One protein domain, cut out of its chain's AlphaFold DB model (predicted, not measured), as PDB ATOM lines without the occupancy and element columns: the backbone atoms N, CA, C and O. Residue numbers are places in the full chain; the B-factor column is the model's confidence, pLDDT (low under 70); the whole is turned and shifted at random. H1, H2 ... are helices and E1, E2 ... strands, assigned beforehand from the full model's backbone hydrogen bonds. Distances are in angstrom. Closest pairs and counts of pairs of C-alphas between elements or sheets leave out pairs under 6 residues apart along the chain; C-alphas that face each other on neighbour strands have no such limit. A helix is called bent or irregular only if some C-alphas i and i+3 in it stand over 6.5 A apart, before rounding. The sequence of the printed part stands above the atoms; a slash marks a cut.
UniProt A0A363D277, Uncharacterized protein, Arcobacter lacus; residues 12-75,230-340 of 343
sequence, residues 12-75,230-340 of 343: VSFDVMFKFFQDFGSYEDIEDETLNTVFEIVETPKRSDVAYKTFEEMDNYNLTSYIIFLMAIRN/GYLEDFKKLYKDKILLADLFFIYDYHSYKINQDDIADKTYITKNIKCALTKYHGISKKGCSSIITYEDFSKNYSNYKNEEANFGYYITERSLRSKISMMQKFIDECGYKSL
ATOM      1  N   VAL A  12      37.375 -40.745  25.824       84.69
ATOM      2  CA  VAL A  12      37.129 -40.155  27.151       84.69
ATOM      3  C   VAL A  12      37.586 -41.113  28.257       84.69
ATOM      4  O   VAL A  12      37.917 -42.268  27.983       84.69
ATOM      5  N   SER A  13      37.633 -40.648  29.506       82.75
ATOM      6  CA  SER A  13      37.941 -41.528  30.637       82.75
ATOM      7  C   SER A  13      36.831 -42.560  30.862       82.75
ATOM      8  O   SER A  13      35.678 -42.353  30.470       82.75
ATOM      9  N   PHE A  14      37.182 -43.667  31.524       81.44
ATOM     10  CA  PHE A  14      36.232 -44.720  31.887       81.44
ATOM     11  C   PHE A  14      35.003 -44.164  32.614       81.44
ATOM     12  O   PHE A  14      33.883 -44.410  32.179       81.44
ATOM     13  N   ASP A  15      35.205 -43.367  33.668       79.62
ATOM     14  CA  ASP A  15      34.114 -42.836  34.493       79.62
ATOM     15  C   ASP A  15      33.131 -41.983  33.684       79.62
ATOM     16  O   ASP A  15      31.918 -42.060  33.890       79.62
ATOM     17  N   VAL A  16      33.645 -41.190  32.737       81.00
ATOM     18  CA  VAL A  16      32.811 -40.372  31.849       81.00
ATOM     19  C   VAL A  16      31.980 -41.270  30.943       81.00
ATOM     20  O   VAL A  16      30.767 -41.086  30.872       81.00
ATOM     21  N   MET A  17      32.600 -42.261  30.298       82.44
ATOM     22  CA  MET A  17      31.901 -43.179  29.397       82.44
ATOM     23  C   MET A  17      30.876 -44.050  30.131       82.44
ATOM     24  O   MET A  17      29.755 -44.215  29.657       82.44
ATOM     25  N   PHE A  18      31.237 -44.579  31.299       79.56
ATOM     26  CA  PHE A  18      30.376 -45.445  32.093       79.56
ATOM     27  C   PHE A  18      29.152 -44.698  32.622       79.56
ATOM     28  O   PHE A  18      28.032 -45.175  32.449       79.56
ATOM     29  N   LYS A  19      29.335 -43.489  33.169       78.44
ATOM     30  CA  LYS A  19      28.215 -42.627  33.574       78.44
ATOM     31  C   LYS A  19      27.268 -42.355  32.404       78.44
ATOM     32  O   LYS A  19      26.056 -42.433  32.552       78.44
ATOM     33  N   PHE A  20      27.828 -42.110  31.223       76.56
ATOM     34  CA  PHE A  20      27.065 -41.891  29.997       76.56
ATOM     35  C   PHE A  20      26.182 -43.088  29.611       76.56
ATOM     36  O   PHE A  20      25.051 -42.901  29.172       76.56
ATOM     37  N   PHE A  21      26.690 -44.313  29.772       77.12
ATOM     38  CA  PHE A  21      25.914 -45.526  29.520       77.12
ATOM     39  C   PHE A  21      24.860 -45.787  30.599       77.12
ATOM     40  O   PHE A  21      23.781 -46.270  30.264       77.12
ATOM     41  N   GLN A  22      25.139 -45.454  31.864       72.88
ATOM     42  CA  GLN A  22      24.158 -45.560  32.948       72.88
ATOM     43  C   GLN A  22      22.983 -44.597  32.763       72.88
ATOM     44  O   GLN A  22      21.841 -45.017  32.919       72.88
ATOM     45  N   ASP A  23      23.254 -43.353  32.360       66.00
ATOM     46  CA  ASP A  23      22.219 -42.354  32.062       66.00
ATOM     47  C   ASP A  23      21.316 -42.795  30.886       66.00
ATOM     48  O   ASP A  23      20.154 -42.409  30.809       66.00
ATOM     49  N   PHE A  24      21.841 -43.616  29.969       65.19
ATOM     50  CA  PHE A  24      21.076 -44.198  28.861       65.19
ATOM     51  C   PHE A  24      20.296 -45.460  29.284       65.19
ATOM     52  O   PHE A  24      19.180 -45.675  28.828       65.19
ATOM     53  N   GLY A  25      20.862 -46.283  30.176       53.34
ATOM     54  CA  GLY A  25      20.305 -47.570  30.615       53.34
ATOM     55  C   GLY A  25      19.077 -47.505  31.533       53.34
ATOM     56  O   GLY A  25      18.594 -48.558  31.935       53.34
ATOM     57  N   SER A  26      18.572 -46.311  31.870       47.34
ATOM     58  CA  SER A  26      17.276 -46.133  32.548       47.34
ATOM     59  C   SER A  26      16.084 -46.041  31.589       47.34
ATOM     60  O   SER A  26      14.948 -45.984  32.050       47.34
ATOM     61  N   TYR A  27      16.327 -46.001  30.277       47.06
ATOM     62  CA  TYR A  27      15.300 -46.157  29.250       47.06
ATOM     63  C   TYR A  27      15.392 -47.603  28.768       47.06
ATOM     64  O   TYR A  27      16.394 -47.983  28.174       47.06
ATOM     65  N   GLU A  28      14.411 -48.423  29.134       44.22
ATOM     66  CA  GLU A  28      14.405 -49.879  28.980       44.22
ATOM     67  C   GLU A  28      14.816 -50.349  27.568       44.22
ATOM     68  O   GLU A  28      14.014 -50.443  26.643       44.22
ATOM     69  N   ASP A  29      16.090 -50.731  27.441       45.97
ATOM     70  CA  ASP A  29      16.613 -51.681  26.455       45.97
ATOM     71  C   ASP A  29      16.177 -53.111  26.858       45.97
ATOM     72  O   ASP A  29      17.004 -54.015  26.981       45.97
ATOM     73  N   ILE A  30      14.886 -53.313  27.149       41.75
ATOM     74  CA  ILE A  30      14.314 -54.657  27.262       41.75
ATOM     75  C   ILE A  30      13.936 -55.081  25.843       41.75
ATOM     76  O   ILE A  30      13.402 -54.292  25.054       41.75
ATOM     77  N   GLU A  31      14.338 -56.303  25.507       41.66
ATOM     78  CA  GLU A  31      14.012 -57.037  24.290       41.66
ATOM     79  C   GLU A  31      12.491 -57.202  24.159       41.66
ATOM     80  O   GLU A  31      11.951 -58.271  24.411       41.66
ATOM     81  N   ASP A  32      11.786 -56.143  23.779       36.62
ATOM     82  CA  ASP A  32      10.506 -56.301  23.105       36.62
ATOM     83  C   ASP A  32      10.798 -56.531  21.625       36.62
ATOM     84  O   ASP A  32      11.573 -55.793  21.004       36.62
ATOM     85  N   GLU A  33      10.209 -57.590  21.073       41.69
ATOM     86  CA  GLU A  33      10.131 -57.838  19.637       41.69
ATOM     87  C   GLU A  33       9.384 -56.653  18.997       41.69
ATOM     88  O   GLU A  33       8.160 -56.625  18.919       41.69
ATOM     89  N   THR A  34      10.122 -55.605  18.630       44.19
ATOM     90  CA  THR A  34       9.565 -54.321  18.183       44.19
ATOM     91  C   THR A  34       8.721 -54.465  16.917       44.19
ATOM     92  O   THR A  34       9.189 -55.018  15.921       44.19
ATOM     93  N   LEU A  35       7.539 -53.837  16.936       45.75
ATOM     94  CA  LEU A  35       6.598 -53.650  15.820       45.75
ATOM     95  C   LEU A  35       6.988 -52.515  14.853       45.75
ATOM     96  O   LEU A  35       6.227 -52.215  13.935       45.75
ATOM     97  N   ASN A  36       8.142 -51.858  15.044       45.12
ATOM     98  CA  ASN A  36       8.625 -50.821  14.129       45.12
ATOM     99  C   ASN A  36       8.845 -51.422  12.736       45.12
ATOM    100  O   ASN A  36       9.869 -52.053  12.457       45.12
ATOM    101  N   THR A  37       7.877 -51.213  11.849       49.31
ATOM    102  CA  THR A  37       8.023 -51.540  10.439       49.31
ATOM    103  C   THR A  37       8.851 -50.461   9.752       49.31
ATOM    104  O   THR A  37       9.087 -49.360  10.251       49.31
ATOM    105  N   VAL A  38       9.283 -50.769   8.538       46.75
ATOM    106  CA  VAL A  38       9.927 -49.831   7.614       46.75
ATOM    107  C   VAL A  38       9.138 -48.521   7.414       46.75
ATOM    108  O   VAL A  38       9.733 -47.490   7.073       46.75
ATOM    109  N   PHE A  39       7.818 -48.561   7.603       45.56
ATOM    110  CA  PHE A  39       6.867 -47.557   7.133       45.56
ATOM    111  C   PHE A  39       6.403 -46.597   8.223       45.56
ATOM    112  O   PHE A  39       6.245 -45.402   7.951       45.56
ATOM    113  N   GLU A  40       6.225 -47.089   9.447       51.78
ATOM    114  CA  GLU A  40       5.787 -46.282  10.577       51.78
ATOM    115  C   GLU A  40       6.700 -46.534  11.776       51.78
ATOM    116  O   GLU A  40       6.750 -47.620  12.347       51.78
ATOM    117  N   ILE A  41       7.455 -45.498  12.145       57.06
ATOM    118  CA  ILE A  41       8.204 -45.481  13.399       57.06
ATOM    119  C   ILE A  41       7.188 -45.138  14.487       57.06
ATOM    120  O   ILE A  41       6.945 -43.962  14.767       57.06
ATOM    121  N   VAL A  42       6.547 -46.173  15.023       57.12
ATOM    122  CA  VAL A  42       5.542 -46.057  16.088       57.12
ATOM    123  C   VAL A  42       6.232 -45.914  17.445       57.12
ATOM    124  O   VAL A  42       5.769 -45.181  18.316       57.12
ATOM    125  N   GLU A  43       7.389 -46.555  17.596       68.44
ATOM    126  CA  GLU A  43       8.192 -46.558  18.813       68.44
ATOM    127  C   GLU A  43       9.582 -45.967  18.578       68.44
ATOM    128  O   GLU A  43      10.047 -45.813  17.450       68.44
ATOM    129  N   THR A  44      10.293 -45.663  19.665       76.25
ATOM    130  CA  THR A  44      11.663 -45.136  19.580       76.25
ATOM    131  C   THR A  44      12.563 -46.117  18.815       76.25
ATOM    132  O   THR A  44      12.728 -47.238  19.294       76.25
ATOM    133  N   PRO A  45      13.192 -45.718  17.687       79.75
ATOM    134  CA  PRO A  45      14.066 -46.611  16.929       79.75
ATOM    135  C   PRO A  45      15.199 -47.171  17.788       79.75
ATOM    136  O   PRO A  45      15.845 -46.419  18.526       79.75
ATOM    137  N   LYS A  46      15.511 -48.458  17.641       82.19
ATOM    138  CA  LYS A  46      16.685 -49.090  18.257       82.19
ATOM    139  C   LYS A  46      17.584 -49.625  17.152       82.19
ATOM    140  O   LYS A  46      17.123 -50.173  16.161       82.19
ATOM    141  N   ARG A  47      18.908 -49.515  17.301       85.38
ATOM    142  CA  ARG A  47      19.844 -49.994  16.260       85.38
ATOM    143  C   ARG A  47      19.715 -51.503  15.993       85.38
ATOM    144  O   ARG A  47      20.063 -51.968  14.909       85.38
ATOM    145  N   SER A  48      19.233 -52.249  16.983       78.81
ATOM    146  CA  SER A  48      18.961 -53.684  16.923       78.81
ATOM    147  C   SER A  48      17.633 -54.053  16.256       78.81
ATOM    148  O   SER A  48      17.392 -55.255  16.112       78.81
ATOM    149  N   ASP A  49      16.798 -53.077  15.878       73.94
ATOM    150  CA  ASP A  49      15.505 -53.318  15.229       73.94
ATOM    151  C   ASP A  49      15.687 -54.169  13.965       73.94
ATOM    152  O   ASP A  49      16.683 -54.039  13.239       73.94
ATOM    153  N   VAL A  50      14.695 -55.024  13.692       71.31
ATOM    154  CA  VAL A  50      14.694 -55.940  12.538       71.31
ATOM    155  C   VAL A  50      14.951 -55.172  11.246       71.31
ATOM    156  O   VAL A  50      15.799 -55.585  10.462       71.31
ATOM    157  N   ALA A  51      14.335 -53.997  11.083       71.94
ATOM    158  CA  ALA A  51      14.520 -53.143   9.914       71.94
ATOM    159  C   ALA A  51      15.998 -52.839   9.609       71.94
ATOM    160  O   ALA A  51      16.385 -52.846   8.441       71.94
ATOM    161  N   TYR A  52      16.834 -52.603  10.633       82.56
ATOM    162  CA  TYR A  52      18.264 -52.321  10.457       82.56
ATOM    163  C   TYR A  52      19.086 -53.587  10.210       82.56
ATOM    164  O   TYR A  52      19.980 -53.569   9.366       82.56
ATOM    165  N   LYS A  53      18.750 -54.694  10.885       79.50
ATOM    166  CA  LYS A  53      19.384 -56.004  10.655       79.50
ATOM    167  C   LYS A  53      19.125 -56.520   9.239       79.50
ATOM    168  O   LYS A  53      20.046 -57.004   8.590       79.50
ATOM    169  N   THR A  54      17.916 -56.324   8.712       72.88
ATOM    170  CA  THR A  54      17.563 -56.733   7.346       72.88
ATOM    171  C   THR A  54      18.485 -56.102   6.300       72.88
ATOM    172  O   THR A  54      18.845 -56.778   5.341       72.88
ATOM    173  N   PHE A  55      18.949 -54.854   6.472       74.06
ATOM    174  CA  PHE A  55      19.919 -54.261   5.533       74.06
ATOM    175  C   PHE A  55      21.233 -55.033   5.464       74.06
ATOM    176  O   PHE A  55      21.844 -55.101   4.398       74.06
ATOM    177  N   GLU A  56      21.693 -55.561   6.596       80.69
ATOM    178  CA  GLU A  56      22.977 -56.253   6.712       80.69
ATOM    179  C   GLU A  56      22.938 -57.604   5.986       80.69
ATOM    180  O   GLU A  56      23.927 -58.012   5.370       80.69
ATOM    181  N   GLU A  57      21.769 -58.243   5.989       77.62
ATOM    182  CA  GLU A  57      21.526 -59.577   5.435       77.62
ATOM    183  C   GLU A  57      21.021 -59.552   3.977       77.62
ATOM    184  O   GLU A  57      21.216 -60.523   3.245       77.62
ATOM    185  N   MET A  58      20.435 -58.438   3.517       74.19
ATOM    186  CA  MET A  58      19.848 -58.301   2.175       74.19
ATOM    187  C   MET A  58      20.891 -58.446   1.063       74.19
ATOM    188  O   MET A  58      21.977 -57.874   1.141       74.19
ATOM    189  N   ASP A  59      20.580 -59.168  -0.017       69.50
ATOM    190  CA  ASP A  59      21.473 -59.244  -1.177       69.50
ATOM    191  C   ASP A  59      21.642 -57.880  -1.886       69.50
ATOM    192  O   ASP A  59      20.819 -56.971  -1.784       69.50
ATOM    193  N   ASN A  60      22.742 -57.716  -2.628       67.19
ATOM    194  CA  ASN A  60      23.039 -56.444  -3.301       67.19
ATOM    195  C   ASN A  60      22.064 -56.119  -4.448       67.19
ATOM    196  O   ASN A  60      22.031 -54.975  -4.895       67.19
ATOM    197  N   TYR A  61      21.333 -57.108  -4.970       62.00
ATOM    198  CA  TYR A  61      20.409 -56.907  -6.086       62.00
ATOM    199  C   TYR A  61      19.142 -56.187  -5.612       62.00
ATOM    200  O   TYR A  61      18.674 -55.261  -6.273       62.00
ATOM    201  N   ASN A  62      18.648 -56.569  -4.439       65.50
ATOM    202  CA  ASN A  62      17.446 -56.031  -3.820       65.50
ATOM    203  C   ASN A  62      17.704 -54.737  -3.023       65.50
ATOM    204  O   ASN A  62      16.814 -53.895  -2.884       65.50
ATOM    205  N   LEU A  63      18.946 -54.526  -2.579       72.62
ATOM    206  CA  LEU A  63      19.331 -53.400  -1.728       72.62
ATOM    207  C   LEU A  63      19.103 -52.015  -2.364       72.62
ATOM    208  O   LEU A  63      18.632 -51.108  -1.679       72.62
ATOM    209  N   THR A  64      19.398 -51.825  -3.658       74.50
ATOM    210  CA  THR A  64      19.236 -50.511  -4.318       74.50
ATOM    211  C   THR A  64      17.779 -50.050  -4.296       74.50
ATOM    212  O   THR A  64      17.485 -48.943  -3.845       74.50
ATOM    213  N   SER A  65      16.866 -50.899  -4.775       69.75
ATOM    214  CA  SER A  65      15.433 -50.597  -4.841       69.75
ATOM    215  C   SER A  65      14.858 -50.333  -3.454       69.75
ATOM    216  O   SER A  65      14.117 -49.368  -3.262       69.75
ATOM    217  N   TYR A  66      15.275 -51.135  -2.475       73.31
ATOM    218  CA  TYR A  66      14.865 -50.987  -1.089       73.31
ATOM    219  C   TYR A  66      15.307 -49.640  -0.497       73.31
ATOM    220  O   TYR A  66      14.476 -48.886  -0.001       73.31
ATOM    221  N   ILE A  67      16.580 -49.247  -0.627       78.94
ATOM    222  CA  ILE A  67      17.067 -47.939  -0.142       78.94
ATOM    223  C   ILE A  67      16.309 -46.777  -0.780       78.94
ATOM    224  O   ILE A  67      15.961 -45.816  -0.094       78.94
ATOM    225  N   ILE A  68      16.081 -46.844  -2.092       78.31
ATOM    226  CA  ILE A  68      15.365 -45.808  -2.839       78.31
ATOM    227  C   ILE A  68      13.965 -45.631  -2.272       78.31
ATOM    228  O   ILE A  68      13.569 -44.508  -1.960       78.31
ATOM    229  N   PHE A  69      13.262 -46.743  -2.078       76.19
ATOM    230  CA  PHE A  69      11.945 -46.754  -1.470       76.19
ATOM    231  C   PHE A  69      11.971 -46.145  -0.060       76.19
ATOM    232  O   PHE A  69      11.249 -45.187   0.223       76.19
ATOM    233  N   LEU A  70      12.880 -46.618   0.794       78.56
ATOM    234  CA  LEU A  70      13.042 -46.142   2.167       78.56
ATOM    235  C   LEU A  70      13.324 -44.643   2.266       78.56
ATOM    236  O   LEU A  70      12.808 -43.958   3.153       78.56
ATOM    237  N   MET A  71      14.162 -44.118   1.382       84.38
ATOM    238  CA  MET A  71      14.466 -42.693   1.341       84.38
ATOM    239  C   MET A  71      13.278 -41.883   0.828       84.38
ATOM    240  O   MET A  71      12.996 -40.814   1.370       84.38
ATOM    241  N   ALA A  72      12.546 -42.405  -0.156       81.88
ATOM    242  CA  ALA A  72      11.365 -41.750  -0.693       81.88
ATOM    243  C   ALA A  72      10.264 -41.604   0.370       81.88
ATOM    244  O   ALA A  72       9.775 -40.494   0.577       81.88
ATOM    245  N   ILE A  73       9.938 -42.661   1.124       78.69
ATOM    246  CA  ILE A  73       8.913 -42.598   2.189       78.69
ATOM    247  C   ILE A  73       9.298 -41.668   3.353       78.69
ATOM    248  O   ILE A  73       8.441 -41.154   4.072       78.69
ATOM    249  N   ARG A  74      10.598 -41.391   3.531       85.00
ATOM    250  CA  ARG A  74      11.106 -40.439   4.531       85.00
ATOM    251  C   ARG A  74      11.004 -38.981   4.078       85.00
ATOM    252  O   ARG A  74      11.127 -38.092   4.923       85.00
ATOM    253  N   ASN A  75      10.771 -38.720   2.792       88.06
ATOM    254  CA  ASN A  75      10.665 -37.369   2.252       88.06
ATOM    255  C   ASN A  75       9.414 -36.654   2.790       88.06
ATOM    256  O   ASN A  75       8.302 -37.180   2.745       88.06
ATOM    257  N   GLY A 230      28.735 -33.744  -4.596       51.44
ATOM    258  CA  GLY A 230      29.788 -34.537  -3.921       51.44
ATOM    259  C   GLY A 230      29.298 -35.524  -2.841       51.44
ATOM    260  O   GLY A 230      29.980 -36.497  -2.537       51.44
ATOM    261  N   TYR A 231      28.078 -35.335  -2.331       57.25
ATOM    262  CA  TYR A 231      27.396 -36.242  -1.404       57.25
ATOM    263  C   TYR A 231      27.070 -37.622  -1.996       57.25
ATOM    264  O   TYR A 231      26.988 -38.582  -1.235       57.25
ATOM    265  N   LEU A 232      26.910 -37.761  -3.322       63.75
ATOM    266  CA  LEU A 232      26.678 -39.077  -3.931       63.75
ATOM    267  C   LEU A 232      27.913 -39.971  -3.794       63.75
ATOM    268  O   LEU A 232      27.774 -41.163  -3.551       63.75
ATOM    269  N   GLU A 233      29.117 -39.411  -3.915       66.88
ATOM    270  CA  GLU A 233      30.360 -40.172  -3.759       66.88
ATOM    271  C   GLU A 233      30.594 -40.600  -2.308       66.88
ATOM    272  O   GLU A 233      31.066 -41.707  -2.050       66.88
ATOM    273  N   ASP A 234      30.212 -39.766  -1.342       67.19
ATOM    274  CA  ASP A 234      30.261 -40.144   0.071       67.19
ATOM    275  C   ASP A 234      29.194 -41.186   0.421       67.19
ATOM    276  O   ASP A 234      29.497 -42.154   1.121       67.19
ATOM    277  N   PHE A 235      27.987 -41.074  -0.141       72.19
ATOM    278  CA  PHE A 235      26.963 -42.105   0.001       72.19
ATOM    279  C   PHE A 235      27.370 -43.421  -0.677       72.19
ATOM    280  O   PHE A 235      27.229 -44.479  -0.077       72.19
ATOM    281  N   LYS A 236      27.969 -43.386  -1.876       71.31
ATOM    282  CA  LYS A 236      28.505 -44.566  -2.586       71.31
ATOM    283  C   LYS A 236      29.518 -45.353  -1.763       71.31
ATOM    284  O   LYS A 236      29.558 -46.578  -1.852       71.31
ATOM    285  N   LYS A 237      30.359 -44.668  -0.983       74.12
ATOM    286  CA  LYS A 237      31.309 -45.334  -0.075       74.12
ATOM    287  C   LYS A 237      30.572 -46.089   1.029       74.12
ATOM    288  O   LYS A 237      30.958 -47.210   1.332       74.12
ATOM    289  N   LEU A 238      29.516 -45.492   1.585       74.12
ATOM    290  CA  LEU A 238      28.676 -46.109   2.618       74.12
ATOM    291  C   LEU A 238      27.816 -47.242   2.050       74.12
ATOM    292  O   LEU A 238      27.647 -48.256   2.705       74.12
ATOM    293  N   TYR A 239      27.349 -47.120   0.808       72.94
ATOM    294  CA  TYR A 239      26.533 -48.129   0.130       72.94
ATOM    295  C   TYR A 239      27.233 -49.494  -0.001       72.94
ATOM    296  O   TYR A 239      26.581 -50.531  -0.038       72.94
ATOM    297  N   LYS A 240      28.571 -49.511  -0.043       76.38
ATOM    298  CA  LYS A 240      29.362 -50.751  -0.102       76.38
ATOM    299  C   LYS A 240      29.454 -51.482   1.239       76.38
ATOM    300  O   LYS A 240      29.863 -52.640   1.255       76.38
ATOM    301  N   ASP A 241      29.105 -50.815   2.334       86.69
ATOM    302  CA  ASP A 241      29.166 -51.344   3.688       86.69
ATOM    303  C   ASP A 241      27.766 -51.301   4.311       86.69
ATOM    304  O   ASP A 241      27.286 -50.268   4.780       86.69
ATOM    305  N   LYS A 242      27.095 -52.455   4.297       85.44
ATOM    306  CA  LYS A 242      25.706 -52.587   4.751       85.44
ATOM    307  C   LYS A 242      25.532 -52.245   6.228       85.44
ATOM    308  O   LYS A 242      24.486 -51.726   6.605       85.44
ATOM    309  N   ILE A 243      26.564 -52.465   7.042       88.94
ATOM    310  CA  ILE A 243      26.552 -52.125   8.465       88.94
ATOM    311  C   ILE A 243      26.568 -50.601   8.629       88.94
ATOM    312  O   ILE A 243      25.744 -50.040   9.353       88.94
ATOM    313  N   LEU A 244      27.457 -49.910   7.906       89.19
ATOM    314  CA  LEU A 244      27.507 -48.444   7.911       89.19
ATOM    315  C   LEU A 244      26.253 -47.806   7.307       89.19
ATOM    316  O   LEU A 244      25.860 -46.707   7.708       89.19
ATOM    317  N   LEU A 245      25.629 -48.476   6.341       88.19
ATOM    318  CA  LEU A 245      24.356 -48.061   5.773       88.19
ATOM    319  C   LEU A 245      23.216 -48.194   6.795       88.19
ATOM    320  O   LEU A 245      22.464 -47.239   6.982       88.19
ATOM    321  N   ALA A 246      23.119 -49.326   7.494       88.94
ATOM    322  CA  ALA A 246      22.144 -49.531   8.562       88.94
ATOM    323  C   ALA A 246      22.320 -48.502   9.694       88.94
ATOM    324  O   ALA A 246      21.346 -47.893  10.138       88.94
ATOM    325  N   ASP A 247      23.567 -48.210  10.085       91.88
ATOM    326  CA  ASP A 247      23.877 -47.133  11.032       91.88
ATOM    327  C   ASP A 247      23.356 -45.779  10.545       91.88
ATOM    328  O   ASP A 247      22.813 -45.002  11.328       91.88
ATOM    329  N   LEU A 248      23.529 -45.472   9.256       91.75
ATOM    330  CA  LEU A 248      23.105 -44.203   8.673       91.75
ATOM    331  C   LEU A 248      21.583 -44.019   8.744       91.75
ATOM    332  O   LEU A 248      21.125 -42.932   9.111       91.75
ATOM    333  N   PHE A 249      20.821 -45.067   8.423       89.62
ATOM    334  CA  PHE A 249      19.365 -45.063   8.553       89.62
ATOM    335  C   PHE A 249      18.936 -44.935  10.015       89.62
ATOM    336  O   PHE A 249      18.149 -44.043  10.322       89.62
ATOM    337  N   PHE A 250      19.528 -45.710  10.931       90.75
ATOM    338  CA  PHE A 250      19.251 -45.600  12.366       90.75
ATOM    339  C   PHE A 250      19.498 -44.184  12.906       90.75
ATOM    340  O   PHE A 250      18.640 -43.613  13.579       90.75
ATOM    341  N   ILE A 251      20.648 -43.583  12.579       92.19
ATOM    342  CA  ILE A 251      20.991 -42.213  12.991       92.19
ATOM    343  C   ILE A 251      19.910 -41.230  12.530       92.19
ATOM    344  O   ILE A 251      19.480 -40.373  13.306       92.19
ATOM    345  N   TYR A 252      19.499 -41.326  11.263       91.62
ATOM    346  CA  TYR A 252      18.514 -40.422  10.680       91.62
ATOM    347  C   TYR A 252      17.121 -40.617  11.286       91.62
ATOM    348  O   TYR A 252      16.460 -39.631  11.618       91.62
ATOM    349  N   ASP A 253      16.693 -41.864  11.444       87.50
ATOM    350  CA  ASP A 253      15.375 -42.235  11.951       87.50
ATOM    351  C   ASP A 253      15.222 -41.851  13.420       87.50
ATOM    352  O   ASP A 253      14.269 -41.156  13.767       87.50
ATOM    353  N   TYR A 254      16.202 -42.191  14.265       87.12
ATOM    354  CA  TYR A 254      16.205 -41.815  15.680       87.12
ATOM    355  C   TYR A 254      16.165 -40.296  15.850       87.12
ATOM    356  O   TYR A 254      15.370 -39.760  16.626       87.12
ATOM    357  N   HIS A 255      17.009 -39.582  15.097       88.44
ATOM    358  CA  HIS A 255      17.023 -38.125  15.119       88.44
ATOM    359  C   HIS A 255      15.666 -37.559  14.691       88.44
ATOM    360  O   HIS A 255      15.107 -36.721  15.393       88.44
ATOM    361  N   SER A 256      15.123 -38.030  13.565       85.38
ATOM    362  CA  SER A 256      13.843 -37.567  13.020       85.38
ATOM    363  C   SER A 256      12.671 -37.856  13.955       85.38
ATOM    364  O   SER A 256      11.795 -37.011  14.107       85.38
ATOM    365  N   TYR A 257      12.661 -39.014  14.611       82.06
ATOM    366  CA  TYR A 257      11.658 -39.368  15.608       82.06
ATOM    367  C   TYR A 257      11.710 -38.402  16.801       82.06
ATOM    368  O   TYR A 257      10.718 -37.752  17.120       82.06
ATOM    369  N   LYS A 258      12.893 -38.209  17.398       81.06
ATOM    370  CA  LYS A 258      13.049 -37.379  18.603       81.06
ATOM    371  C   LYS A 258      12.846 -35.880  18.378       81.06
ATOM    372  O   LYS A 258      12.282 -35.219  19.247       81.06
ATOM    373  N   ILE A 259      13.247 -35.308  17.238       81.19
ATOM    374  CA  ILE A 259      13.014 -33.867  16.983       81.19
ATOM    375  C   ILE A 259      11.527 -33.515  16.843       81.19
ATOM    376  O   ILE A 259      11.157 -32.368  17.106       81.19
ATOM    377  N   ASN A 260      10.707 -34.490  16.444       73.25
ATOM    378  CA  ASN A 260       9.269 -34.340  16.240       73.25
ATOM    379  C   ASN A 260       8.449 -34.637  17.508       73.25
ATOM    380  O   ASN A 260       7.237 -34.462  17.480       73.25
ATOM    381  N   GLN A 261       9.084 -35.045  18.615       72.12
ATOM    382  CA  GLN A 261       8.427 -35.124  19.922       72.12
ATOM    383  C   GLN A 261       8.324 -33.725  20.559       72.12
ATOM    384  O   GLN A 261       9.193 -32.866  20.361       72.12
ATOM    385  N   ASP A 262       7.258 -33.491  21.327       60.78
ATOM    386  CA  ASP A 262       6.985 -32.190  21.958       60.78
ATOM    387  C   ASP A 262       7.898 -31.894  23.164       60.78
ATOM    388  O   ASP A 262       8.069 -30.732  23.539       60.78
ATOM    389  N   ASP A 263       8.541 -32.913  23.744       64.75
ATOM    390  CA  ASP A 263       9.409 -32.745  24.913       64.75
ATOM    391  C   ASP A 263      10.775 -32.126  24.543       64.75
ATOM    392  O   ASP A 263      11.572 -32.665  23.771       64.75
ATOM    393  N   ILE A 264      11.057 -30.953  25.118       57.03
ATOM    394  CA  ILE A 264      12.291 -30.181  24.918       57.03
ATOM    395  C   ILE A 264      13.495 -30.857  25.605       57.03
ATOM    396  O   ILE A 264      14.624 -30.723  25.120       57.03
ATOM    397  N   ALA A 265      13.284 -31.590  26.706       55.28
ATOM    398  CA  ALA A 265      14.359 -32.276  27.422       55.28
ATOM    399  C   ALA A 265      14.979 -33.386  26.556       55.28
ATOM    400  O   ALA A 265      16.206 -33.486  26.465       55.28
ATOM    401  N   ASP A 266      14.146 -34.119  25.817       57.41
ATOM    402  CA  ASP A 266      14.554 -35.214  24.931       57.41
ATOM    403  C   ASP A 266      15.399 -34.750  23.732       57.41
ATOM    404  O   ASP A 266      16.296 -35.467  23.278       57.41
ATOM    405  N   LYS A 267      15.209 -33.510  23.262       60.56
ATOM    406  CA  LYS A 267      15.986 -32.940  22.142       60.56
ATOM    407  C   LYS A 267      17.452 -32.685  22.495       60.56
ATOM    408  O   LYS A 267      18.309 -32.704  21.612       60.56
ATOM    409  N   THR A 268      17.756 -32.500  23.781       63.62
ATOM    410  CA  THR A 268      19.119 -32.227  24.270       63.62
ATOM    411  C   THR A 268      20.001 -33.483  24.250       63.62
ATOM    412  O   THR A 268      21.221 -33.378  24.136       63.62
ATOM    413  N   TYR A 269      19.402 -34.679  24.288       75.00
ATOM    414  CA  TYR A 269      20.125 -35.950  24.420       75.00
ATOM    415  C   TYR A 269      20.191 -36.784  23.132       75.00
ATOM    416  O   TYR A 269      20.825 -37.836  23.130       75.00
ATOM    417  N   ILE A 270      19.626 -36.319  22.009       81.38
ATOM    418  CA  ILE A 270      19.541 -37.092  20.751       81.38
ATOM    419  C   ILE A 270      20.911 -37.622  20.305       81.38
ATOM    420  O   ILE A 270      21.102 -38.826  20.147       81.38
ATOM    421  N   THR A 271      21.889 -36.730  20.135       83.50
ATOM    422  CA  THR A 271      23.250 -37.100  19.705       83.50
ATOM    423  C   THR A 271      23.902 -38.073  20.690       83.50
ATOM    424  O   THR A 271      24.576 -39.022  20.290       83.50
ATOM    425  N   LYS A 272      23.654 -37.847  21.981       80.62
ATOM    426  CA  LYS A 272      24.136 -38.642  23.110       80.62
ATOM    427  C   LYS A 272      23.640 -40.086  23.021       80.62
ATOM    428  O   LYS A 272      24.436 -41.024  23.026       80.62
ATOM    429  N   ASN A 273      22.336 -40.233  22.836       84.56
ATOM    430  CA  ASN A 273      21.631 -41.503  22.757       84.56
ATOM    431  C   ASN A 273      22.056 -42.308  21.528       84.56
ATOM    432  O   ASN A 273      22.370 -43.490  21.640       84.56
ATOM    433  N   ILE A 274      22.176 -41.648  20.374       87.44
ATOM    434  CA  ILE A 274      22.669 -42.283  19.147       87.44
ATOM    435  C   ILE A 274      24.113 -42.786  19.330       87.44
ATOM    436  O   ILE A 274      24.421 -43.913  18.936       87.44
ATOM    437  N   LYS A 275      25.007 -42.000  19.961       87.50
ATOM    438  CA  LYS A 275      26.382 -42.448  20.274       87.50
ATOM    439  C   LYS A 275      26.383 -43.686  21.163       87.50
ATOM    440  O   LYS A 275      27.154 -44.610  20.891       87.50
ATOM    441  N   CYS A 276      25.556 -43.701  22.208       85.44
ATOM    442  CA  CYS A 276      25.425 -44.841  23.112       85.44
ATOM    443  C   CYS A 276      24.960 -46.087  22.370       85.44
ATOM    444  O   CYS A 276      25.662 -47.092  22.412       85.44
ATOM    445  N   ALA A 277      23.836 -46.005  21.658       87.06
ATOM    446  CA  ALA A 277      23.255 -47.130  20.934       87.06
ATOM    447  C   ALA A 277      24.248 -47.745  19.935       87.06
ATOM    448  O   ALA A 277      24.490 -48.949  19.959       87.06
ATOM    449  N   LEU A 278      24.910 -46.912  19.125       90.81
ATOM    450  CA  LEU A 278      25.909 -47.393  18.169       90.81
ATOM    451  C   LEU A 278      27.147 -47.982  18.852       90.81
ATOM    452  O   LEU A 278      27.690 -48.976  18.385       90.81
ATOM    453  N   THR A 279      27.604 -47.402  19.963       89.25
ATOM    454  CA  THR A 279      28.769 -47.935  20.692       89.25
ATOM    455  C   THR A 279      28.431 -49.230  21.432       89.25
ATOM    456  O   THR A 279      29.280 -50.112  21.515       89.25
ATOM    457  N   LYS A 280      27.197 -49.390  21.931       88.06
ATOM    458  CA  LYS A 280      26.719 -50.659  22.495       88.06
ATOM    459  C   LYS A 280      26.715 -51.764  21.437       88.06
ATOM    460  O   LYS A 280      27.179 -52.863  21.719       88.06
ATOM    461  N   TYR A 281      26.239 -51.441  20.234       88.06
ATOM    462  CA  TYR A 281      26.130 -52.379  19.119       88.06
ATOM    463  C   TYR A 281      27.502 -52.772  18.536       88.06
ATOM    464  O   TYR A 281      27.800 -53.953  18.400       88.06
ATOM    465  N   HIS A 282      28.367 -51.795  18.239       89.44
ATOM    466  CA  HIS A 282      29.661 -52.034  17.571       89.44
ATOM    467  C   HIS A 282      30.825 -52.321  18.518       89.44
ATOM    468  O   HIS A 282      31.873 -52.799  18.088       89.44
ATOM    469  N   GLY A 283      30.668 -52.003  19.801       88.12
ATOM    470  CA  GLY A 283      31.710 -52.127  20.811       88.12
ATOM    471  C   GLY A 283      32.547 -50.861  21.019       88.12
ATOM    472  O   GLY A 283      32.458 -49.849  20.317       88.12
ATOM    473  N   ILE A 284      33.371 -50.926  22.059       89.38
ATOM    474  CA  ILE A 284      34.134 -49.823  22.631       89.38
ATOM    475  C   ILE A 284      35.596 -49.970  22.221       89.38
ATOM    476  O   ILE A 284      36.232 -51.004  22.432       89.38
ATOM    477  N   SER A 285      36.160 -48.910  21.650       88.38
ATOM    478  CA  SER A 285      37.589 -48.872  21.332       88.38
ATOM    479  C   SER A 285      38.409 -48.460  22.557       88.38
ATOM    480  O   SER A 285      37.941 -47.697  23.394       88.38
ATOM    481  N   LYS A 286      39.660 -48.908  22.662       87.56
ATOM    482  CA  LYS A 286      40.592 -48.454  23.708       87.56
ATOM    483  C   LYS A 286      41.787 -47.776  23.055       87.56
ATOM    484  O   LYS A 286      42.370 -48.306  22.112       87.56
ATOM    485  N   LYS A 287      42.137 -46.566  23.503       84.81
ATOM    486  CA  LYS A 287      43.227 -45.787  22.897       84.81
ATOM    487  C   LYS A 287      44.540 -46.576  22.968       84.81
ATOM    488  O   LYS A 287      44.946 -47.002  24.041       84.81
ATOM    489  N   GLY A 288      45.204 -46.748  21.823       80.69
ATOM    490  CA  GLY A 288      46.444 -47.529  21.721       80.69
ATOM    491  C   GLY A 288      46.244 -49.044  21.586       80.69
ATOM    492  O   GLY A 288      47.230 -49.758  21.438       80.69
ATOM    493  N   CYS A 289      45.000 -49.533  21.576       80.19
ATOM    494  CA  CYS A 289      44.661 -50.928  21.304       80.19
ATOM    495  C   CYS A 289      43.881 -51.038  19.987       80.19
ATOM    496  O   CYS A 289      43.005 -50.223  19.699       80.19
ATOM    497  N   SER A 290      44.189 -52.061  19.188       79.56
ATOM    498  CA  SER A 290      43.451 -52.381  17.958       79.56
ATOM    499  C   SER A 290      42.211 -53.244  18.209       79.56
ATOM    500  O   SER A 290      41.341 -53.318  17.349       79.56
ATOM    501  N   SER A 291      42.130 -53.903  19.366       84.00
ATOM    502  CA  SER A 291      40.992 -54.731  19.764       84.00
ATOM    503  C   SER A 291      39.791 -53.879  20.177       84.00
ATOM    504  O   SER A 291      39.939 -52.911  20.928       84.00
ATOM    505  N   ILE A 292      38.605 -54.290  19.734       90.12
ATOM    506  CA  ILE A 292      37.320 -53.741  20.172       90.12
ATOM    507  C   ILE A 292      36.838 -54.551  21.380       90.12
ATOM    508  O   ILE A 292      36.919 -55.778  21.372       90.12
ATOM    509  N   ILE A 293      36.366 -53.866  22.420       88.06
ATOM    510  CA  ILE A 293      35.783 -54.469  23.622       88.06
ATOM    511  C   ILE A 293      34.267 -54.485  23.434       88.06
ATOM    512  O   ILE A 293      33.679 -53.442  23.151       88.06
ATOM    513  N   THR A 294      33.617 -55.637  23.581       87.88
ATOM    514  CA  THR A 294      32.151 -55.688  23.504       87.88
ATOM    515  C   THR A 294      31.531 -54.910  24.668       87.88
ATOM    516  O   THR A 294      32.134 -54.778  25.737       87.88
ATOM    517  N   TYR A 295      30.320 -54.384  24.488       85.00
ATOM    518  CA  TYR A 295      29.630 -53.708  25.588       85.00
ATOM    519  C   TYR A 295      29.379 -54.650  26.774       85.00
ATOM    520  O   TYR A 295      29.540 -54.245  27.926       85.00
ATOM    521  N   GLU A 296      29.050 -55.914  26.505       84.19
ATOM    522  CA  GLU A 296      28.878 -56.921  27.549       84.19
ATOM    523  C   GLU A 296      30.148 -57.131  28.370       84.19
ATOM    524  O   GLU A 296      30.084 -57.106  29.600       84.19
ATOM    525  N   ASP A 297      31.299 -57.297  27.713       85.19
ATOM    526  CA  ASP A 297      32.576 -57.485  28.401       85.19
ATOM    527  C   ASP A 297      32.964 -56.241  29.196       85.19
ATOM    528  O   ASP A 297      33.420 -56.352  30.335       85.19
ATOM    529  N   PHE A 298      32.746 -55.056  28.619       82.94
ATOM    530  CA  PHE A 298      33.009 -53.778  29.273       82.94
ATOM    531  C   PHE A 298      32.155 -53.591  30.534       82.94
ATOM    532  O   PHE A 298      32.664 -53.166  31.572       82.94
ATOM    533  N   SER A 299      30.872 -53.957  30.460       80.31
ATOM    534  CA  SER A 299      29.919 -53.874  31.570       80.31
ATOM    535  C   SER A 299      30.213 -54.909  32.665       80.31
ATOM    536  O   SER A 299      30.296 -54.565  33.846       80.31
ATOM    537  N   LYS A 300      30.451 -56.174  32.289       81.69
ATOM    538  CA  LYS A 300      30.716 -57.283  33.226       81.69
ATOM    539  C   LYS A 300      32.065 -57.142  33.937       81.69
ATOM    540  O   LYS A 300      32.178 -57.501  35.107       81.69
ATOM    541  N   ASN A 301      33.077 -56.589  33.269       80.12
ATOM    542  CA  ASN A 301      34.435 -56.454  33.804       80.12
ATOM    543  C   ASN A 301      34.763 -55.024  34.271       80.12
ATOM    544  O   ASN A 301      35.930 -54.629  34.275       80.12
ATOM    545  N   TYR A 302      33.756 -54.249  34.692       74.56
ATOM    546  CA  TYR A 302      33.901 -52.828  35.043       74.56
ATOM    547  C   TYR A 302      35.061 -52.548  36.022       74.56
ATOM    548  O   TYR A 302      35.789 -51.566  35.876       74.56
ATOM    549  N   SER A 303      35.265 -53.423  37.015       76.38
ATOM    550  CA  SER A 303      36.298 -53.267  38.047       76.38
ATOM    551  C   SER A 303      37.712 -53.288  37.477       76.38
ATOM    552  O   SER A 303      38.607 -52.660  38.037       76.38
ATOM    553  N   ASN A 304      37.898 -53.986  36.357       80.00
ATOM    554  CA  ASN A 304      39.193 -54.148  35.706       80.00
ATOM    555  C   ASN A 304      39.578 -52.888  34.923       80.00
ATOM    556  O   ASN A 304      40.760 -52.590  34.792       80.00
ATOM    557  N   TYR A 305      38.584 -52.124  34.458       77.38
ATOM    558  CA  TYR A 305      38.780 -50.916  33.656       77.38
ATOM    559  C   TYR A 305      38.811 -49.626  34.483       77.38
ATOM    560  O   TYR A 305      39.415 -48.643  34.062       77.38
ATOM    561  N   LYS A 306      38.206 -49.631  35.678       74.44
ATOM    562  CA  LYS A 306      38.037 -48.438  36.528       74.44
ATOM    563  C   LYS A 306      39.344 -47.714  36.880       74.44
ATOM    564  O   LYS A 306      39.336 -46.500  37.052       74.44
ATOM    565  N   ASN A 307      40.451 -48.448  36.991       71.62
ATOM    566  CA  ASN A 307      41.758 -47.902  37.376       71.62
ATOM    567  C   ASN A 307      42.732 -47.766  36.194       71.62
ATOM    568  O   ASN A 307      43.918 -47.521  36.406       71.62
ATOM    569  N   GLU A 308      42.276 -47.977  34.960       71.56
ATOM    570  CA  GLU A 308      43.140 -47.825  33.796       71.56
ATOM    571  C   GLU A 308      43.352 -46.344  33.455       71.56
ATOM    572  O   GLU A 308      42.403 -45.573  33.354       71.56
ATOM    573  N   GLU A 309      44.600 -45.955  33.175       67.25
ATOM    574  CA  GLU A 309      44.922 -44.623  32.629       67.25
ATOM    575  C   GLU A 309      44.484 -44.459  31.156       67.25
ATOM    576  O   GLU A 309      44.613 -43.385  30.564       67.25
ATOM    577  N   ALA A 310      44.001 -45.534  30.528       67.62
ATOM    578  CA  ALA A 310      43.610 -45.547  29.127       67.62
ATOM    579  C   ALA A 310      42.246 -44.873  28.905       67.62
ATOM    580  O   ALA A 310      41.293 -45.087  29.648       67.62
ATOM    581  N   ASN A 311      42.131 -44.113  27.811       82.81
ATOM    582  CA  ASN A 311      40.848 -43.556  27.386       82.81
ATOM    583  C   ASN A 311      40.076 -44.560  26.520       82.81
ATOM    584  O   ASN A 311      40.630 -45.154  25.585       82.81
ATOM    585  N   PHE A 312      38.780 -44.666  26.783       86.88
ATOM    586  CA  PHE A 312      37.829 -45.482  26.042       86.88
ATOM    587  C   PHE A 312      37.145 -44.642  24.978       86.88
ATOM    588  O   PHE A 312      36.875 -43.459  25.180       86.88
ATOM    589  N   GLY A 313      36.920 -45.235  23.814       87.69
ATOM    590  CA  GLY A 313      36.498 -44.533  22.623       87.69
ATOM    591  C   GLY A 313      35.163 -45.002  22.086       87.69
ATOM    592  O   GLY A 313      34.985 -46.193  21.822       87.69
ATOM    593  N   TYR A 314      34.269 -44.038  21.871       89.06
ATOM    594  CA  TYR A 314      32.993 -44.249  21.202       89.06
ATOM    595  C   TYR A 314      33.212 -44.718  19.764       89.06
ATOM    596  O   TYR A 314      34.195 -44.341  19.111       89.06
ATOM    597  N   TYR A 315      32.247 -45.482  19.254       89.00
ATOM    598  CA  TYR A 315      32.229 -45.907  17.857       89.00
ATOM    599  C   TYR A 315      32.210 -44.702  16.901       89.00
ATOM    600  O   TYR A 315      32.948 -44.652  15.915       89.00
ATOM    601  N   ILE A 316      31.419 -43.680  17.240       88.31
ATOM    602  CA  ILE A 316      31.191 -42.506  16.400       88.31
ATOM    603  C   ILE A 316      31.335 -41.196  17.182       88.31
ATOM    604  O   ILE A 316      31.021 -41.104  18.368       88.31
ATOM    605  N   THR A 317      31.813 -40.156  16.496       86.50
ATOM    606  CA  THR A 317      31.914 -38.793  17.039       86.50
ATOM    607  C   THR A 317      30.669 -37.972  16.721       86.50
ATOM    608  O   THR A 317      29.995 -38.200  15.716       86.50
ATOM    609  N   GLU A 318      30.397 -36.939  17.515       84.00
ATOM    610  CA  GLU A 318      29.254 -36.045  17.278       84.00
ATOM    611  C   GLU A 318      29.351 -35.295  15.958       84.00
ATOM    612  O   GLU A 318      28.365 -35.161  15.237       84.00
ATOM    613  N   ARG A 319      30.558 -34.851  15.592       84.94
ATOM    614  CA  ARG A 319      30.794 -34.218  14.293       84.94
ATOM    615  C   ARG A 319      30.409 -35.151  13.142       84.94
ATOM    616  O   ARG A 319      29.800 -34.701  12.175       84.94
ATOM    617  N   SER A 320      30.744 -36.438  13.255       87.50
ATOM    618  CA  SER A 320      30.363 -37.460  12.273       87.50
ATOM    619  C   SER A 320      28.844 -37.661  12.234       87.50
ATOM    620  O   SER A 320      28.283 -37.719  11.141       87.50
ATOM    621  N   LEU A 321      28.170 -37.686  13.391       89.88
ATOM    622  CA  LEU A 321      26.707 -37.773  13.469       89.88
ATOM    623  C   LEU A 321      26.017 -36.587  12.793       89.88
ATOM    624  O   LEU A 321      25.203 -36.792  11.896       89.88
ATOM    625  N   ARG A 322      26.395 -35.352  13.145       87.88
ATOM    626  CA  ARG A 322      25.840 -34.129  12.535       87.88
ATOM    627  C   ARG A 322      26.017 -34.126  11.016       87.88
ATOM    628  O   ARG A 322      25.086 -33.796  10.285       87.88
ATOM    629  N   SER A 323      27.193 -34.541  10.539       88.00
ATOM    630  CA  SER A 323      27.470 -34.656   9.105       88.00
ATOM    631  C   SER A 323      26.575 -35.691   8.420       88.00
ATOM    632  O   SER A 323      26.076 -35.427   7.331       88.00
ATOM    633  N   LYS A 324      26.364 -36.856   9.043       91.19
ATOM    634  CA  LYS A 324      25.514 -37.931   8.507       91.19
ATOM    635  C   LYS A 324      24.040 -37.538   8.465       91.19
ATOM    636  O   LYS A 324      23.396 -37.759   7.446       91.19
ATOM    637  N   ILE A 325      23.538 -36.897   9.522       91.19
ATOM    638  CA  ILE A 325      22.168 -36.369   9.583       91.19
ATOM    639  C   ILE A 325      21.954 -35.345   8.466       91.19
ATOM    640  O   ILE A 325      21.030 -35.492   7.674       91.19
ATOM    641  N   SER A 326      22.842 -34.350   8.354       89.94
ATOM    642  CA  SER A 326      22.742 -33.308   7.323       89.94
ATOM    643  C   SER A 326      22.814 -33.885   5.907       89.94
ATOM    644  O   SER A 326      22.041 -33.482   5.037       89.94
ATOM    645  N   MET A 327      23.704 -34.857   5.681       89.62
ATOM    646  CA  MET A 327      23.803 -35.565   4.408       89.62
ATOM    647  C   MET A 327      22.494 -36.290   4.077       89.62
ATOM    648  O   MET A 327      21.978 -36.096   2.983       89.62
ATOM    649  N   MET A 328      21.936 -37.073   5.007       90.62
ATOM    650  CA  MET A 328      20.683 -37.808   4.791       90.62
ATOM    651  C   MET A 328      19.497 -36.880   4.549       90.62
ATOM    652  O   MET A 328      18.758 -37.089   3.593       90.62
ATOM    653  N   GLN A 329      19.348 -35.823   5.353       90.56
ATOM    654  CA  GLN A 329      18.296 -34.818   5.173       90.56
ATOM    655  C   GLN A 329      18.341 -34.223   3.769       90.56
ATOM    656  O   GLN A 329      17.336 -34.224   3.066       90.56
ATOM    657  N   LYS A 330      19.522 -33.767   3.337       88.06
ATOM    658  CA  LYS A 330      19.698 -33.180   2.010       88.06
ATOM    659  C   LYS A 330      19.451 -34.202   0.900       88.06
ATOM    660  O   LYS A 330      18.746 -33.905  -0.057       88.06
ATOM    661  N   PHE A 331      19.996 -35.408   1.040       87.00
ATOM    662  CA  PHE A 331      19.868 -36.466   0.040       87.00
ATOM    663  C   PHE A 331      18.413 -36.921  -0.142       87.00
ATOM    664  O   PHE A 331      17.987 -37.171  -1.269       87.00
ATOM    665  N   ILE A 332      17.632 -36.972   0.940       89.31
ATOM    666  CA  ILE A 332      16.197 -37.280   0.908       89.31
ATOM    667  C   ILE A 332      15.394 -36.105   0.334       89.31
ATOM    668  O   ILE A 332      14.585 -36.312  -0.571       89.31
ATOM    669  N   ASP A 333      15.616 -34.881   0.825       87.62
ATOM    670  CA  ASP A 333      14.851 -33.689   0.427       87.62
ATOM    671  C   ASP A 333      15.054 -33.316  -1.048       87.62
ATOM    672  O   ASP A 333      14.104 -32.893  -1.711       87.62
ATOM    673  N   GLU A 334      16.269 -33.499  -1.569       87.12
ATOM    674  CA  GLU A 334      16.628 -33.238  -2.970       87.12
ATOM    675  C   GLU A 334      16.382 -34.449  -3.887       87.12
ATOM    676  O   GLU A 334      16.724 -34.410  -5.068       87.12
ATOM    677  N   CYS A 335      15.784 -35.530  -3.372       84.44
ATOM    678  CA  CYS A 335      15.546 -36.771  -4.114       84.44
ATOM    679  C   CYS A 335      16.829 -37.381  -4.725       84.44
ATOM    680  O   CYS A 335      16.782 -38.022  -5.777       84.44
ATOM    681  N   GLY A 336      17.983 -37.205  -4.071       80.62
ATOM    682  CA  GLY A 336      19.289 -37.674  -4.548       80.62
ATOM    683  C   GLY A 336      19.365 -39.192  -4.724       80.62
ATOM    684  O   GLY A 336      20.084 -39.679  -5.598       80.62
ATOM    685  N   TYR A 337      18.547 -39.930  -3.970       79.44
ATOM    686  CA  TYR A 337      18.413 -41.387  -4.032       79.44
ATOM    687  C   TYR A 337      18.003 -41.914  -5.410       79.44
ATOM    688  O   TYR A 337      18.370 -43.029  -5.768       79.44
ATOM    689  N   LYS A 338      17.338 -41.107  -6.247       76.00
ATOM    690  CA  LYS A 338      17.035 -41.484  -7.639       76.00
ATOM    691  C   LYS A 338      18.290 -41.774  -8.463       76.00
ATOM    692  O   LYS A 338      18.240 -42.539  -9.421       76.00
ATOM    693  N   SER A 339      19.421 -41.182  -8.081       73.06
ATOM    694  CA  SER A 339      20.703 -41.370  -8.762       73.06
ATOM    695  C   SER A 339      21.326 -42.742  -8.490       73.06
ATOM    696  O   SER A 339      22.267 -43.121  -9.182       73.06
ATOM    697  N   LEU A 340      20.820 -43.495  -7.503       73.94
ATOM    698  CA  LEU A 340      21.349 -44.813  -7.147       73.94
ATOM    699  C   LEU A 340      21.105 -45.876  -8.232       73.94
ATOM    700  O   LEU A 340      21.812 -46.874  -8.251       73.94
TER     701      LEU A 340
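What this domain is: This is residues 12 to 75 and 230 to 340 of the 343 residues of an uncharacterized protein of Arcobacter lacus (UniProt A0A363D277). A body of helices is built round the long helix H5, with H2 and H7 running alongside it in the opposite direction and H10 crossing it at about a right angle. Toward one end of the longest axis lie H3, H4 and H11; toward the other lie H1, H8, H9 and the short strand E1, while residues 260 to 265, between H5 and H7, stick out. The printed part has 175 residues, with eleven named helices and one named strand in the order H1 H2 H3 H4 H5 H6 H7 E1 H8 H9 H10 H11, and its class is mostly helix. It is compact, with a radius of gyration of the C-alphas of 17.0 A, and spans 52 by 37 by 29 A.

How they stand to each other: H1, residues 14 to 24, touches H7, residues 270 to 282, with Phe 21 and Cys 276 the closest C-alphas at 6.5 A; their lines are only just about perpendicular, at 71 degrees. H2, residues 50 to 57, touches the hub H5, residues 242 to 259, at a shallow tilt of 19 degrees, opposite ways, the closest C-alphas being those of Glu 56 and Lys 242 at 5.0 A. H3, residues 60 to 74, touches H11, residues 336 to 340, with the C-alphas of Ile 68 and Tyr 337 closest at 5.5 A. H4, residues 231 to 239, and H5 only just touch, and only at the corner by their link, with 3 pairs of C-alphas within 8 A, the closest those of Leu 238 and Leu 245 at 5.7 A. H5 and H7 touch at a shallow tilt of 27 degrees, opposite ways, closest at the C-alphas of His 255 and Ile 270, 6.3 A. H5 also touches H10, residues 318 to 333, about perpendicular at 85 degrees, with the C-alphas of Tyr 252 and Ile 325 closest at 5.6 A. H6, residues 264 to 268, and H5 only just touch, with 3 pairs within 8 A, and only at the corner; their closest C-alphas, those of Ile 259 and Lys 267, are 6.0 A apart. E1, residues 284 to 286, pairs with no named strand, but short antiparallel pairings join its residues 284 to 285 with 292 to 293 and its residues 285 to 286 with 312 to 313. H8, residues 295 to 300, and H7 only just touch, with 3 pairs within 8 A, the C-alphas of Lys 280 and Tyr 295 closest at 5.2 A. H9, residues 302 to 305, touches no helix. Helix packing is mostly crossed, only just: leaving out the helices that touch only at the corner or only at their ends, 2 of the 6 touching pairs with a tilt are at a shallow tilt. Each O i to N i+4 pair is within hydrogen-bond range in H1, H4, H5, H7, H8 and H10; the counts are 2 of 4 in H2, 9 of 11 in H3, and 0 of 1 in H6 and in H11, which each have 2 of 2 O i to N i+3 pairs within range, while H9 is too short for an O i to N i+4 pair.

Where its parts are: H1 begins at C-alpha 14, (36.232, -44.720, 31.887), and is 15.5 A long. H2 measures 10.5 A, H3 21.4 A and H4 12.0 A; H3 is irregular, only just, with C-alphas 61 and 64 6.7 A apart. H5, 25.7 A, begins at C-alpha 242, (25.706, -52.587, 4.751). H6 is short; H7 measures 18.3 A. E1, H8 and H9 are short, and H10 measures 22.3 A. H11 ends at C-alpha 340, (21.349, -44.813, -7.147).

The domain as a whole: The C-alphas farthest apart, those of Asn 307 and Lys 338, are 51.8 A apart. Residues 76 to 229 are not printed, and C-alphas 75 and 230 are 20.3 A apart across this cut. The links H1 to H2, 25 residues, and H9 to H10, 12 residues, are long. The mean pLDDT of the printed part is 76.5; 40 residues are under 70, among them residues 23 to 43, 230 to 234 and 262 to 268.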